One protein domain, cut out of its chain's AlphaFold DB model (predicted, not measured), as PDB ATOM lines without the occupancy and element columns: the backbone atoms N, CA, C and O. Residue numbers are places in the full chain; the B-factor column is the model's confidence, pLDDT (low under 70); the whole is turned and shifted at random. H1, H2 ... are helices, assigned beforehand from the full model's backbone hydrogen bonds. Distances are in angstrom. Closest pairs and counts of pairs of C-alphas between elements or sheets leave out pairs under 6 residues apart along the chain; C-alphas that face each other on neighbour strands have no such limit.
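This is residues 103 to 206 of the 290 residues of the protein "Vacuolar protein sorting-associated protein 9A" of Zea mays (UniProt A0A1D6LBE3). A long helix, H1, is the hub: the splayed helical hairpin of H3 and H4 packs on its residues 104 to 115, and H5 crosses its last residues, 117 to 121. The 104 printed residues hold five named helices, H1 to H5, and no named strand: all helix. The whole is only just compact, close to loose, with a radius of gyration of the C-alphas of 15.4 A and spans of 47 by 36 by 24 A.

H1, residues 103 to 121, begins at C-alpha (356.489, 450.569, 412.403) and measures 28.2 A. H2 is residues 124 to 127, H3 146 to 156, and H4 165 to 182, 25.6 A. H5, residues 192 to 206, ends at (350.434, 467.171, 396.036).

H1 touches H3 at C-alphas 108 and 147, 5.5 A; H4 at 111 and 181, 6.4 A; H5 at 117 and 202, 5.3 A. H3 and H4 run opposite ways, only just steep at 36 degrees. H2 touches no helix. Every O i to N i+4 pair is within hydrogen-bond range in H3, H4 and H5; in H1, 13 of 15.

The printed part has no cut. The link H2 to H3 is long; residues 136, 138 and 140 are under pLDDT 70.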
ATOM      1  N   GLU A 103     355.380 449.603 412.358       93.19
ATOM      2  CA  GLU A 103     356.489 450.569 412.403       93.19
ATOM      3  C   GLU A 103     357.215 450.641 411.052       93.19
ATOM      4  O   GLU A 103     357.493 451.735 410.554       93.19
ATOM      5  N   ASP A 104     357.438 449.490 410.408       94.19
ATOM      6  CA  ASP A 104     358.020 449.435 409.061       94.19
ATOM      7  C   ASP A 104     357.061 450.081 408.038       94.19
ATOM      8  O   ASP A 104     357.500 450.837 407.172       94.19
ATOM      9  N   ALA A 105     355.744 449.865 408.180       94.62
ATOM     10  CA  ALA A 105     354.722 450.458 407.312       94.62
ATOM     11  C   ALA A 105     354.603 451.991 407.453       94.62
ATOM     12  O   ALA A 105     354.441 452.684 406.447       94.62
ATOM     13  N   VAL A 106     354.712 452.534 408.674       95.88
ATOM     14  CA  VAL A 106     354.809 453.991 408.898       95.88
ATOM     15  C   VAL A 106     356.095 454.531 408.272       95.88
ATOM     16  O   VAL A 106     356.044 455.494 407.514       95.88
ATOM     17  N   THR A 107     357.225 453.854 408.489       95.69
ATOM     18  CA  THR A 107     358.518 454.253 407.911       95.69
ATOM     19  C   THR A 107     358.479 454.280 406.376       95.69
ATOM     20  O   THR A 107     359.003 455.204 405.756       95.69
ATOM     21  N   ASP A 108     357.830 453.299 405.745       97.00
ATOM     22  CA  ASP A 108     357.612 453.258 404.294       97.00
ATOM     23  C   ASP A 108     356.740 454.412 403.779       97.00
ATOM     24  O   ASP A 108     357.018 454.968 402.713       97.00
ATOM     25  N   MET A 109     355.695 454.780 404.526       96.12
ATOM     26  CA  MET A 109     354.827 455.910 404.197       96.12
ATOM     27  C   MET A 109     355.588 457.238 404.289       96.12
ATOM     28  O   MET A 109     355.558 458.016 403.334       96.12
ATOM     29  N   ASP A 110     356.329 457.454 405.379       95.44
ATOM     30  CA  ASP A 110     357.118 458.667 405.616       95.44
ATOM     31  C   ASP A 110     358.202 458.850 404.540       95.44
ATOM     32  O   ASP A 110     358.364 459.942 403.989       95.44
ATOM     33  N   ILE A 111     358.911 457.773 404.173       95.88
ATOM     34  CA  ILE A 111     359.891 457.779 403.075       95.88
ATOM     35  C   ILE A 111     359.213 458.109 401.742       95.88
ATOM     36  O   ILE A 111     359.724 458.939 400.989       95.88
ATOM     37  N   SER A 112     358.068 457.490 401.444       95.75
ATOM     38  CA  SER A 112     357.345 457.707 400.187       95.75
ATOM     39  C   SER A 112     356.836 459.147 400.048       95.75
ATOM     40  O   SER A 112     357.004 459.753 398.984       95.75
ATOM     41  N   GLU A 113     356.288 459.739 401.120       94.44
ATOM     42  CA  GLU A 113     355.918 461.161 401.143       94.44
ATOM     43  C   GLU A 113     357.160 462.038 400.956       94.44
ATOM     44  O   GLU A 113     357.181 462.902 400.076       94.44
ATOM     45  N   LYS A 114     358.223 461.793 401.735       94.62
ATOM     46  CA  LYS A 114     359.472 462.564 401.683       94.62
ATOM     47  C   LYS A 114     360.065 462.566 400.270       94.62
ATOM     48  O   LYS A 114     360.375 463.643 399.761       94.62
ATOM     49  N   ILE A 115     360.157 461.413 399.598       94.62
ATOM     50  CA  ILE A 115     360.612 461.320 398.199       94.62
ATOM     51  C   ILE A 115     359.690 462.130 397.277       94.62
ATOM     52  O   ILE A 115     360.181 462.942 396.492       94.62
ATOM     53  N   GLY A 116     358.367 461.970 397.396       93.38
ATOM     54  CA  GLY A 116     357.390 462.691 396.572       93.38
ATOM     55  C   GLY A 116     357.436 464.220 396.725       93.38
ATOM     56  O   GLY A 116     357.169 464.943 395.764       93.38
ATOM     57  N   LEU A 117     357.817 464.730 397.901       93.94
ATOM     58  CA  LEU A 117     358.059 466.161 398.121       93.94
ATOM     59  C   LEU A 117     359.391 466.612 397.504       93.94
ATOM     60  O   LEU A 117     359.427 467.601 396.770       93.94
ATOM     61  N   LEU A 118     360.474 465.873 397.763       93.19
ATOM     62  CA  LEU A 118     361.819 466.193 397.275       93.19
ATOM     63  C   LEU A 118     361.890 466.215 395.742       93.19
ATOM     64  O   LEU A 118     362.476 467.133 395.171       93.19
ATOM     65  N   GLN A 119     361.248 465.261 395.062       92.00
ATOM     66  CA  GLN A 119     361.258 465.147 393.595       92.00
ATOM     67  C   GLN A 119     360.754 466.402 392.862       92.00
ATOM     68  O   GLN A 119     361.138 466.639 391.714       92.00
ATOM     69  N   GLN A 120     359.937 467.243 393.506       91.25
ATOM     70  CA  GLN A 120     359.418 468.458 392.875       91.25
ATOM     71  C   GLN A 120     360.502 469.533 392.677       91.25
ATOM     72  O   GLN A 120     360.485 470.251 391.673       91.25
ATOM     73  N   PHE A 121     361.478 469.626 393.587       92.44
ATOM     74  CA  PHE A 121     362.459 470.720 393.605       92.44
ATOM     75  C   PHE A 121     363.924 470.277 393.650       92.44
ATOM     76  O   PHE A 121     364.780 471.022 393.179       92.44
ATOM     77  N   VAL A 122     364.238 469.074 394.142       91.81
ATOM     78  CA  VAL A 122     365.603 468.540 394.094       91.81
ATOM     79  C   VAL A 122     366.026 468.362 392.633       91.81
ATOM     80  O   VAL A 122     365.239 467.963 391.769       91.81
ATOM     81  N   LYS A 123     367.278 468.730 392.348       89.25
ATOM     82  CA  LYS A 123     367.924 468.666 391.038       89.25
ATOM     83  C   LYS A 123     369.308 468.044 391.206       89.25
ATOM     84  O   LYS A 123     369.866 468.130 392.301       89.25
ATOM     85  N   PRO A 124     369.905 467.482 390.142       90.06
ATOM     86  CA  PRO A 124     371.191 466.786 390.229       90.06
ATOM     87  C   PRO A 124     372.332 467.598 390.869       90.06
ATOM     88  O   PRO A 124     373.193 467.030 391.530       90.06
ATOM     89  N   HIS A 125     372.320 468.928 390.726       90.00
ATOM     90  CA  HIS A 125     373.332 469.814 391.313       90.00
ATOM     91  C   HIS A 125     373.196 470.035 392.830       90.00
ATOM     92  O   HIS A 125     374.141 470.526 393.429       90.00
ATOM     93  N   HIS A 126     372.068 469.686 393.464       91.12
ATOM     94  CA  HIS A 126     371.957 469.671 394.935       91.12
ATOM     95  C   HIS A 126     372.619 468.432 395.564       91.12
ATOM     96  O   HIS A 126     372.725 468.348 396.781       91.12
ATOM     97  N   LEU A 127     373.006 467.456 394.735       91.62
ATOM     98  CA  LEU A 127     373.598 466.171 395.122       91.62
ATOM     99  C   LEU A 127     374.970 465.965 394.446       91.62
ATOM    100  O   LEU A 127     375.400 464.832 394.249       91.62
ATOM    101  N   ASP A 128     375.604 467.058 394.003       92.06
ATOM    102  CA  ASP A 128     376.900 467.097 393.308       92.06
ATOM    103  C   ASP A 128     377.033 466.185 392.067       92.06
ATOM    104  O   ASP A 128     378.137 465.881 391.613       92.06
ATOM    105  N   ILE A 129     375.914 465.772 391.455       89.94
ATOM    106  CA  ILE A 129     375.917 464.835 390.326       89.94
ATOM    107  C   ILE A 129     376.477 465.535 389.069       89.94
ATOM    108  O   ILE A 129     375.868 466.497 388.576       89.94
ATOM    109  N   PRO A 130     377.588 465.047 388.478       90.19
ATOM    110  CA  PRO A 130     378.173 465.625 387.271       90.19
ATOM    111  C   PRO A 130     377.219 465.582 386.073       90.19
ATOM    112  O   PRO A 130     376.549 464.577 385.849       90.19
ATOM    113  N   LYS A 131     377.231 466.626 385.231       89.31
ATOM    114  CA  LYS A 131     376.349 466.746 384.045       89.31
ATOM    115  C   LYS A 131     376.420 465.567 383.067       89.31
ATOM    116  O   LYS A 131     375.441 465.283 382.391       89.31
ATOM    117  N   VAL A 132     377.558 464.877 382.998       92.12
ATOM    118  CA  VAL A 132     377.746 463.680 382.157       92.12
ATOM    119  C   VAL A 132     376.975 462.451 382.671       92.12
ATOM    120  O   VAL A 132     376.751 461.517 381.912       92.12
ATOM    121  N   LEU A 133     376.530 462.463 383.933       87.75
ATOM    122  CA  LEU A 133     375.733 461.406 384.568       87.75
ATOM    123  C   LEU A 133     374.249 461.796 384.723       87.75
ATOM    124  O   LEU A 133     373.514 461.156 385.472       87.75
ATOM    125  N   HIS A 134     373.792 462.869 384.065       86.12
ATOM    126  CA  HIS A 134     372.399 463.317 384.165       86.12
ATOM    127  C   HIS A 134     371.481 462.409 383.336       86.12
ATOM    128  O   HIS A 134     371.549 462.399 382.110       86.12
ATOM    129  N   ASN A 135     370.607 461.665 384.017       80.81
ATOM    130  CA  ASN A 135     369.549 460.850 383.427       80.81
ATOM    131  C   ASN A 135     368.199 461.227 384.052       80.81
ATOM    132  O   ASN A 135     367.932 460.867 385.197       80.81
ATOM    133  N   GLU A 136     367.340 461.893 383.276       67.12
ATOM    134  CA  GLU A 136     366.009 462.363 383.701       67.12
ATOM    135  C   GLU A 136     365.134 461.266 384.332       67.12
ATOM    136  O   GLU A 136     364.314 461.558 385.198       67.12
ATOM    137  N   ALA A 137     365.317 459.995 383.958       71.69
ATOM    138  CA  ALA A 137     364.558 458.886 384.536       71.69
ATOM    139  C   ALA A 137     365.054 458.450 385.932       71.69
ATOM    140  O   ALA A 137     364.285 457.866 386.695       71.69
ATOM    141  N   SER A 138     366.319 458.704 386.288       67.50
ATOM    142  CA  SER A 138     366.959 458.084 387.461       67.50
ATOM    143  C   SER A 138     366.542 458.683 388.807       67.50
ATOM    144  O   SER A 138     366.465 457.948 389.787       67.50
ATOM    145  N   TRP A 139     366.252 459.986 388.884       70.75
ATOM    146  CA  TRP A 139     365.840 460.653 390.135       70.75
ATOM    147  C   TRP A 139     364.316 460.737 390.328       70.75
ATOM    148  O   TRP A 139     363.851 461.284 391.326       70.75
ATOM    149  N   LEU A 140     363.531 460.183 389.399       68.25
ATOM    150  CA  LEU A 140     362.064 460.132 389.472       68.25
ATOM    151  C   LEU A 140     361.527 458.847 390.129       68.25
ATOM    152  O   LEU A 140     360.319 458.696 390.305       68.25
ATOM    153  N   ALA A 141     362.400 457.917 390.523       86.56
ATOM    154  CA  ALA A 141     361.990 456.696 391.206       86.56
ATOM    155  C   ALA A 141     361.528 456.981 392.648       86.56
ATOM    156  O   ALA A 141     362.298 457.480 393.466       86.56
ATOM    157  N   ASN A 142     360.286 456.607 392.966       92.06
ATOM    158  CA  ASN A 142     359.774 456.489 394.335       92.06
ATOM    159  C   ASN A 142     359.298 455.036 394.554       92.06
ATOM    160  O   ASN A 142     358.131 454.734 394.288       92.06
ATOM    161  N   PRO A 143     360.202 454.095 394.896       93.88
ATOM    162  CA  PRO A 143     359.855 452.682 394.997       93.88
ATOM    163  C   PRO A 143     358.874 452.436 396.154       93.88
ATOM    164  O   PRO A 143     359.151 452.862 397.277       93.88
ATOM    165  N   PRO A 144     357.750 451.731 395.930       94.56
ATOM    166  CA  PRO A 144     356.817 451.421 397.003       94.56
ATOM    167  C   PRO A 144     357.478 450.502 398.034       94.56
ATOM    168  O   PRO A 144     358.189 449.562 397.677       94.56
ATOM    169  N   GLN A 145     357.195 450.753 399.312       96.12
ATOM    170  CA  GLN A 145     357.666 449.934 400.433       96.12
ATOM    171  C   GLN A 145     359.205 449.786 400.484       96.12
ATOM    172  O   GLN A 145     359.731 448.691 400.694       96.12
ATOM    173  N   LEU A 146     359.948 450.867 400.205       96.75
ATOM    174  CA  LEU A 146     361.413 450.858 400.099       96.75
ATOM    175  C   LEU A 146     362.118 450.353 401.372       96.75
ATOM    176  O   LEU A 146     363.074 449.582 401.277       96.75
ATOM    177  N   HIS A 147     361.666 450.764 402.557       96.75
ATOM    178  CA  HIS A 147     362.209 450.296 403.827       96.75
ATOM    179  C   HIS A 147     361.920 448.806 404.028       96.75
ATOM    180  O   HIS A 147     362.869 448.060 404.281       96.75
ATOM    181  N   SER A 148     360.667 448.361 403.857       96.81
ATOM    182  CA  SER A 148     360.317 446.939 404.002       96.81
ATOM    183  C   SER A 148     361.075 446.054 403.010       96.81
ATOM    184  O   SER A 148     361.568 444.999 403.396       96.81
ATOM    185  N   ASN A 149     361.243 446.484 401.754       97.19
ATOM    186  CA  ASN A 149     362.020 445.749 400.748       97.19
ATOM    187  C   ASN A 149     363.494 445.599 401.147       97.19
ATOM    188  O   ASN A 149     364.030 444.492 401.100       97.19
ATOM    189  N   LEU A 150     364.153 446.683 401.573       96.88
ATOM    190  CA  LEU A 150     365.556 446.628 401.995       96.88
ATOM    191  C   LEU A 150     365.730 445.741 403.238       96.88
ATOM    192  O   LEU A 150     366.586 444.858 403.238       96.88
ATOM    193  N   LYS A 151     364.868 445.912 404.250       96.25
ATOM    194  CA  LYS A 151     364.859 445.098 405.475       96.25
ATOM    195  C   LYS A 151     364.644 443.612 405.168       96.25
ATOM    196  O   LYS A 151     365.355 442.761 405.693       96.25
ATOM    197  N   PHE A 152     363.713 443.295 404.269       97.25
ATOM    198  CA  PHE A 152     363.435 441.925 403.848       97.25
ATOM    199  C   PHE A 152     364.634 441.275 403.145       97.25
ATOM    200  O   PHE A 152     364.990 440.146 403.472       97.25
ATOM    201  N   ILE A 153     365.308 441.988 402.234       96.69
ATOM    202  CA  ILE A 153     366.525 441.481 401.576       96.69
ATOM    203  C   ILE A 153     367.630 441.216 402.611       96.69
ATOM    204  O   ILE A 153     368.249 440.156 402.560       96.69
ATOM    205  N   GLN A 154     367.841 442.132 403.565       95.69
ATOM    206  CA  GLN A 154     368.841 441.973 404.629       95.69
ATOM    207  C   GLN A 154     368.590 440.751 405.528       95.69
ATOM    208  O   GLN A 154     369.548 440.147 405.997       95.69
ATOM    209  N   LEU A 155     367.326 440.403 405.789       96.25
ATOM    210  CA  LEU A 155     366.962 439.314 406.705       96.25
ATOM    211  C   LEU A 155     366.838 437.945 406.017       96.25
ATOM    212  O   LEU A 155     367.136 436.925 406.637       96.25
ATOM    213  N   PHE A 156     366.385 437.904 404.758       96.56
ATOM    214  CA  PHE A 156     365.908 436.671 404.113       96.56
ATOM    215  C   PHE A 156     366.700 436.209 402.880       96.56
ATOM    216  O   PHE A 156     366.460 435.098 402.407       96.56
ATOM    217  N   ARG A 157     367.649 437.001 402.359       96.81
ATOM    218  CA  ARG A 157     368.615 436.512 401.357       96.81
ATOM    219  C   ARG A 157     369.691 435.680 402.058       96.81
ATOM    220  O   ARG A 157     370.204 436.121 403.081       96.81
ATOM    221  N   ARG A 158     370.067 434.518 401.507       95.25
ATOM    222  CA  ARG A 158     371.222 433.713 401.959       95.25
ATOM    223  C   ARG A 158     372.438 434.609 402.192       95.25
ATOM    224  O   ARG A 158     372.899 435.259 401.256       95.25
ATOM    225  N   GLU A 159     372.996 434.583 403.399       92.88
ATOM    226  CA  GLU A 159     374.182 435.378 403.766       92.88
ATOM    227  C   GLU A 159     375.362 435.145 402.803       92.88
ATOM    228  O   GLU A 159     376.019 436.087 402.371       92.88
ATOM    229  N   THR A 160     375.558 433.905 402.339       92.81
ATOM    230  CA  THR A 160     376.588 433.534 401.346       92.81
ATOM    231  C   THR A 160     376.407 434.187 399.968       92.81
ATOM    232  O   THR A 160     377.327 434.170 399.150       92.81
ATOM    233  N   LYS A 161     375.232 434.769 399.696       93.31
ATOM    234  CA  LYS A 161     374.902 435.539 398.488       93.31
ATOM    235  C   LYS A 161     374.890 437.049 398.712       93.31
ATOM    236  O   LYS A 161     374.722 437.789 397.744       93.31
ATOM    237  N   LEU A 162     375.057 437.501 399.951       92.62
ATOM    238  CA  LEU A 162     375.033 438.905 400.339       92.62
ATOM    239  C   LEU A 162     376.440 439.371 400.732       92.62
ATOM    240  O   LEU A 162     376.675 439.822 401.844       92.62
ATOM    241  N   ILE A 163     377.373 439.229 399.787       92.50
ATOM    242  CA  ILE A 163     378.795 439.563 399.942       92.50
ATOM    243  C   ILE A 163     379.308 440.367 398.741       92.50
ATOM    244  O   ILE A 163     378.728 440.320 397.651       92.50
ATOM    245  N   SER A 164     380.447 441.046 398.909       94.50
ATOM    246  CA  SER A 164     381.176 441.724 397.821       94.50
ATOM    247  C   SER A 164     380.307 442.780 397.109       94.50
ATOM    248  O   SER A 164     379.681 443.602 397.774       94.50
ATOM    249  N   GLU A 165     380.254 442.794 395.773       94.94
ATOM    250  CA  GLU A 165     379.490 443.773 394.982       94.94
ATOM    251  C   GLU A 165     378.011 443.865 395.400       94.94
ATOM    252  O   GLU A 165     377.472 444.965 395.511       94.94
ATOM    253  N   VAL A 166     377.360 442.733 395.698       93.69
ATOM    254  CA  VAL A 166     375.935 442.692 396.079       93.69
ATOM    255  C   VAL A 166     375.700 443.389 397.422       93.69
ATOM    256  O   VAL A 166     374.790 444.209 397.554       93.69
ATOM    257  N   GLU A 167     376.552 443.106 398.408       94.38
ATOM    258  CA  GLU A 167     376.527 443.730 399.736       94.38
ATOM    259  C   GLU A 167     376.857 445.227 399.665       94.38
ATOM    260  O   GLU A 167     376.203 446.049 400.313       94.38
ATOM    261  N   TYR A 168     377.829 445.596 398.828       95.81
ATOM    262  CA  TYR A 168     378.212 446.981 398.576       95.81
ATOM    263  C   TYR A 168     377.050 447.794 397.983       95.81
ATOM    264  O   TYR A 168     376.726 448.871 398.489       95.81
ATOM    265  N   TYR A 169     376.365 447.270 396.959       96.19
ATOM    266  CA  TYR A 169     375.198 447.939 396.381       96.19
ATOM    267  C   TYR A 169     374.029 448.031 397.368       96.19
ATOM    268  O   TYR A 169     373.392 449.083 397.445       96.19
ATOM    269  N   LEU A 170     373.771 446.987 398.164       96.50
ATOM    270  CA  LEU A 170     372.736 447.038 399.199       96.50
ATOM    271  C   LEU A 170     373.068 448.076 400.283       96.50
ATOM    272  O   LEU A 170     372.198 448.852 400.673       96.50
ATOM    273  N   THR A 171     374.328 448.149 400.716       96.31
ATOM    274  CA  THR A 171     374.800 449.152 401.682       96.31
ATOM    275  C   THR A 171     374.611 450.565 401.134       96.31
ATOM    276  O   THR A 171     374.032 451.405 401.819       96.31
ATOM    277  N   ASN A 172     374.977 450.814 399.872       96.62
ATOM    278  CA  ASN A 172     374.732 452.100 399.213       96.62
ATOM    279  C   ASN A 172     373.235 452.459 399.161       96.62
ATOM    280  O   ASN A 172     372.880 453.613 399.400       96.62
ATOM    281  N   LEU A 173     372.342 451.496 398.892       96.38
ATOM    282  CA  LEU A 173     370.889 451.719 398.910       96.38
ATOM    283  C   LEU A 173     370.358 452.021 400.321       96.38
ATOM    284  O   LEU A 173     369.500 452.889 400.482       96.38
ATOM    285  N   ILE A 174     370.883 451.355 401.353       96.06
ATOM    286  CA  ILE A 174     370.538 451.631 402.753       96.06
ATOM    287  C   ILE A 174     371.027 453.027 403.158       96.06
ATOM    288  O   ILE A 174     370.257 453.789 403.741       96.06
ATOM    289  N   SER A 175     372.259 453.403 402.805       97.00
ATOM    290  CA  SER A 175     372.787 454.754 403.028       97.00
ATOM    291  C   SER A 175     371.972 455.819 402.291       97.00
ATOM    292  O   SER A 175     371.667 456.855 402.877       97.00
ATOM    293  N   ALA A 176     371.546 455.555 401.050       95.12
ATOM    294  CA  ALA A 176     370.667 456.450 400.298       95.12
ATOM    295  C   ALA A 176     369.285 456.601 400.963       95.12
ATOM    296  O   ALA A 176     368.789 457.720 401.075       95.12
ATOM    297  N   LYS A 177     368.692 455.508 401.476       95.31
ATOM    298  CA  LYS A 177     367.456 455.561 402.279       95.31
ATOM    299  C   LYS A 177     367.629 456.471 403.499       95.31
ATOM    300  O   LYS A 177     366.792 457.341 403.714       95.31
ATOM    301  N   MET A 178     368.701 456.293 404.277       95.81
ATOM    302  CA  MET A 178     368.938 457.122 405.468       95.81
ATOM    303  C   MET A 178     369.155 458.594 405.098       95.81
ATOM    304  O   MET A 178     368.534 459.467 405.694       95.81
ATOM    305  N   PHE A 179     369.929 458.875 404.042       95.50
ATOM    306  CA  PHE A 179     370.096 460.238 403.534       95.50
ATOM    307  C   PHE A 179     368.758 460.894 403.161       95.50
ATOM    308  O   PHE A 179     368.546 462.053 403.490       95.50
ATOM    309  N   ILE A 180     367.836 460.170 402.515       94.12
ATOM    310  CA  ILE A 180     366.503 460.685 402.152       94.12
ATOM    311  C   ILE A 180     365.672 461.043 403.394       94.12
ATOM    312  O   ILE A 180     365.006 462.080 403.396       94.12
ATOM    313  N   ILE A 181     365.717 460.217 404.443       93.06
ATOM    314  CA  ILE A 181     365.031 460.485 405.717       93.06
ATOM    315  C   ILE A 181     365.588 461.779 406.331       93.06
ATOM    316  O   ILE A 181     364.841 462.745 406.536       93.06
ATOM    317  N   ASP A 182     366.911 461.832 406.501       95.38
ATOM    318  CA  ASP A 182     367.631 462.888 407.221       95.38
ATOM    319  C   ASP A 182     367.918 464.150 406.381       95.38
ATOM    320  O   ASP A 182     368.539 465.096 406.873       95.38
ATOM    321  N   VAL A 183     367.490 464.210 405.110       94.62
ATOM    322  CA  VAL A 183     367.836 465.339 404.231       94.62
ATOM    323  C   VAL A 183     367.267 466.661 404.756       94.62
ATOM    324  O   VAL A 183     366.075 466.774 405.081       94.62
ATOM    325  N   SER A 184     368.154 467.655 404.789       94.19
ATOM    326  CA  SER A 184     367.963 469.019 405.284       94.19
ATOM    327  C   SER A 184     368.416 470.050 404.240       94.19
ATOM    328  O   SER A 184     369.036 469.686 403.237       94.19
ATOM    329  N   ALA A 185     368.183 471.341 404.498       95.31
ATOM    330  CA  ALA A 185     368.695 472.423 403.655       95.31
ATOM    331  C   ALA A 185     370.228 472.376 403.501       95.31
ATOM    332  O   ALA A 185     370.752 472.505 402.393       95.31
ATOM    333  N   HIS A 186     370.946 472.096 404.596       94.62
ATOM    334  CA  HIS A 186     372.403 471.957 404.588       94.62
ATOM    335  C   HIS A 186     372.865 470.782 403.715       94.62
ATOM    336  O   HIS A 186     373.792 470.938 402.922       94.62
ATOM    337  N   SER A 187     372.173 469.638 403.794       93.75
ATOM    338  CA  SER A 187     372.454 468.439 402.987       93.75
ATOM    339  C   SER A 187     372.301 468.664 401.475       93.75
ATOM    340  O   SER A 187     372.819 467.871 400.697       93.75
ATOM    341  N   LEU A 188     371.574 469.710 401.066       93.62
ATOM    342  CA  LEU A 188     371.303 470.079 399.672       93.62
ATOM    343  C   LEU A 188     371.995 471.391 399.251       93.62
ATOM    344  O   LEU A 188     371.728 471.902 398.164       93.62
ATOM    345  N   SER A 189     372.868 471.941 400.105       94.69
ATOM    346  CA  SER A 189     373.571 473.220 399.899       94.69
ATOM    347  C   SER A 189     372.657 474.424 399.601       94.69
ATOM    348  O   SER A 189     373.005 475.281 398.789       94.69
ATOM    349  N   MET A 190     371.501 474.510 400.269       94.56
ATOM    350  CA  MET A 190     370.525 475.606 400.130       94.56
ATOM    351  C   MET A 190     370.206 476.287 401.470       94.56
ATOM    352  O   MET A 190     370.576 475.794 402.537       94.56
ATOM    353  N   GLU A 191     369.533 477.440 401.426       96.69
ATOM    354  CA  GLU A 191     369.113 478.148 402.642       96.69
ATOM    355  C   GLU A 191     367.918 477.447 403.314       96.69
ATOM    356  O   GLU A 191     367.034 476.920 402.640       96.69
ATOM    357  N   GLU A 192     367.835 477.485 404.646       96.62
ATOM    358  CA  GLU A 192     366.722 476.881 405.396       96.62
ATOM    359  C   GLU A 192     365.358 477.479 405.003       96.62
ATOM    360  O   GLU A 192     364.374 476.753 404.856       96.62
ATOM    361  N   SER A 193     365.293 478.796 404.755       96.62
ATOM    362  CA  SER A 193     364.050 479.448 404.318       96.62
ATOM    363  C   SER A 193     363.630 479.041 402.898       96.62
ATOM    364  O   SER A 193     362.437 478.925 402.610       96.62
ATOM    365  N   GLU A 194     364.599 478.765 402.020       96.06
ATOM    366  CA  GLU A 194     364.384 478.270 400.660       96.06
ATOM    367  C   GLU A 194     363.901 476.813 400.678       96.06
ATOM    368  O   GLU A 194     362.876 476.500 400.067       96.06
ATOM    369  N   PHE A 195     364.571 475.944 401.444       96.62
ATOM    370  CA  PHE A 195     364.178 474.545 401.628       96.62
ATOM    371  C   PHE A 195     362.756 474.421 402.181       96.62
ATOM    372  O   PHE A 195     361.924 473.722 401.596       96.62
ATOM    373  N   GLN A 196     362.435 475.145 403.260       96.06
ATOM    374  CA  GLN A 196     361.104 475.104 403.863       96.06
ATOM    375  C   GLN A 196     360.026 475.592 402.884       96.06
ATOM    376  O   GLN A 196     358.998 474.932 402.716       96.06
ATOM    377  N   LYS A 197     360.281 476.690 402.161       96.69
ATOM    378  CA  LYS A 197     359.380 477.204 401.117       96.69
ATOM    379  C   LYS A 197     359.152 476.186 399.996       96.69
ATOM    380  O   LYS A 197     358.023 476.054 399.514       96.69
ATOM    381  N   HIS A 198     360.187 475.460 399.572       96.06
ATOM    382  CA  HIS A 198     360.054 474.392 398.582       96.06
ATOM    383  C   HIS A 198     359.238 473.209 399.111       96.06
ATOM    384  O   HIS A 198     358.319 472.762 398.424       96.06
ATOM    385  N   MET A 199     359.501 472.756 400.338       95.00
ATOM    386  CA  MET A 199     358.755 471.671 400.986       95.00
ATOM    387  C   MET A 199     357.270 472.022 401.191       95.00
ATOM    388  O   MET A 199     356.399 471.182 400.975       95.00
ATOM    389  N   GLU A 200     356.945 473.262 401.566       94.81
ATOM    390  CA  GLU A 200     355.561 473.753 401.656       94.81
ATOM    391  C   GLU A 200     354.881 473.828 400.283       94.81
ATOM    392  O   GLU A 200     353.766 473.329 400.114       94.81
ATOM    393  N   SER A 201     355.570 474.382 399.280       94.94
ATOM    394  CA  SER A 201     355.064 474.455 397.903       94.94
ATOM    395  C   SER A 201     354.770 473.061 397.336       94.94
ATOM    396  O   SER A 201     353.734 472.855 396.703       94.94
ATOM    397  N   ALA A 202     355.643 472.089 397.621       93.88
ATOM    398  CA  ALA A 202     355.482 470.704 397.198       93.88
ATOM    399  C   ALA A 202     354.263 470.030 397.852       93.88
ATOM    400  O   ALA A 202     353.482 469.375 397.158       93.88
ATOM    401  N   ARG A 203     354.035 470.246 399.158       93.56
ATOM    402  CA  ARG A 203     352.846 469.731 399.867       93.56
ATOM    403  C   ARG A 203     351.546 470.263 399.266       93.56
ATOM    404  O   ARG A 203     350.610 469.493 399.058       93.56
ATOM    405  N   LEU A 204     351.497 471.558 398.938       91.81
ATOM    406  CA  LEU A 204     350.331 472.174 398.296       91.81
ATOM    407  C   LEU A 204     350.066 471.582 396.900       91.81
ATOM    408  O   LEU A 204     348.924 471.249 396.582       91.81
ATOM    409  N   ALA A 205     351.107 471.386 396.086       86.69
ATOM    410  CA  ALA A 205     350.977 470.777 394.758       86.69
ATOM    411  C   ALA A 205     350.464 469.322 394.815       86.69
ATOM    412  O   ALA A 205     349.605 468.929 394.015       86.69
ATOM    413  N   THR A 206     350.923 468.538 395.798       80.06
ATOM    414  CA  THR A 206     350.434 467.171 396.036       80.06
ATOM    415  C   THR A 206     348.951 467.164 396.423       80.06
ATOM    416  O   THR A 206     348.175 466.395 395.856       80.06
TER     417      THR A 206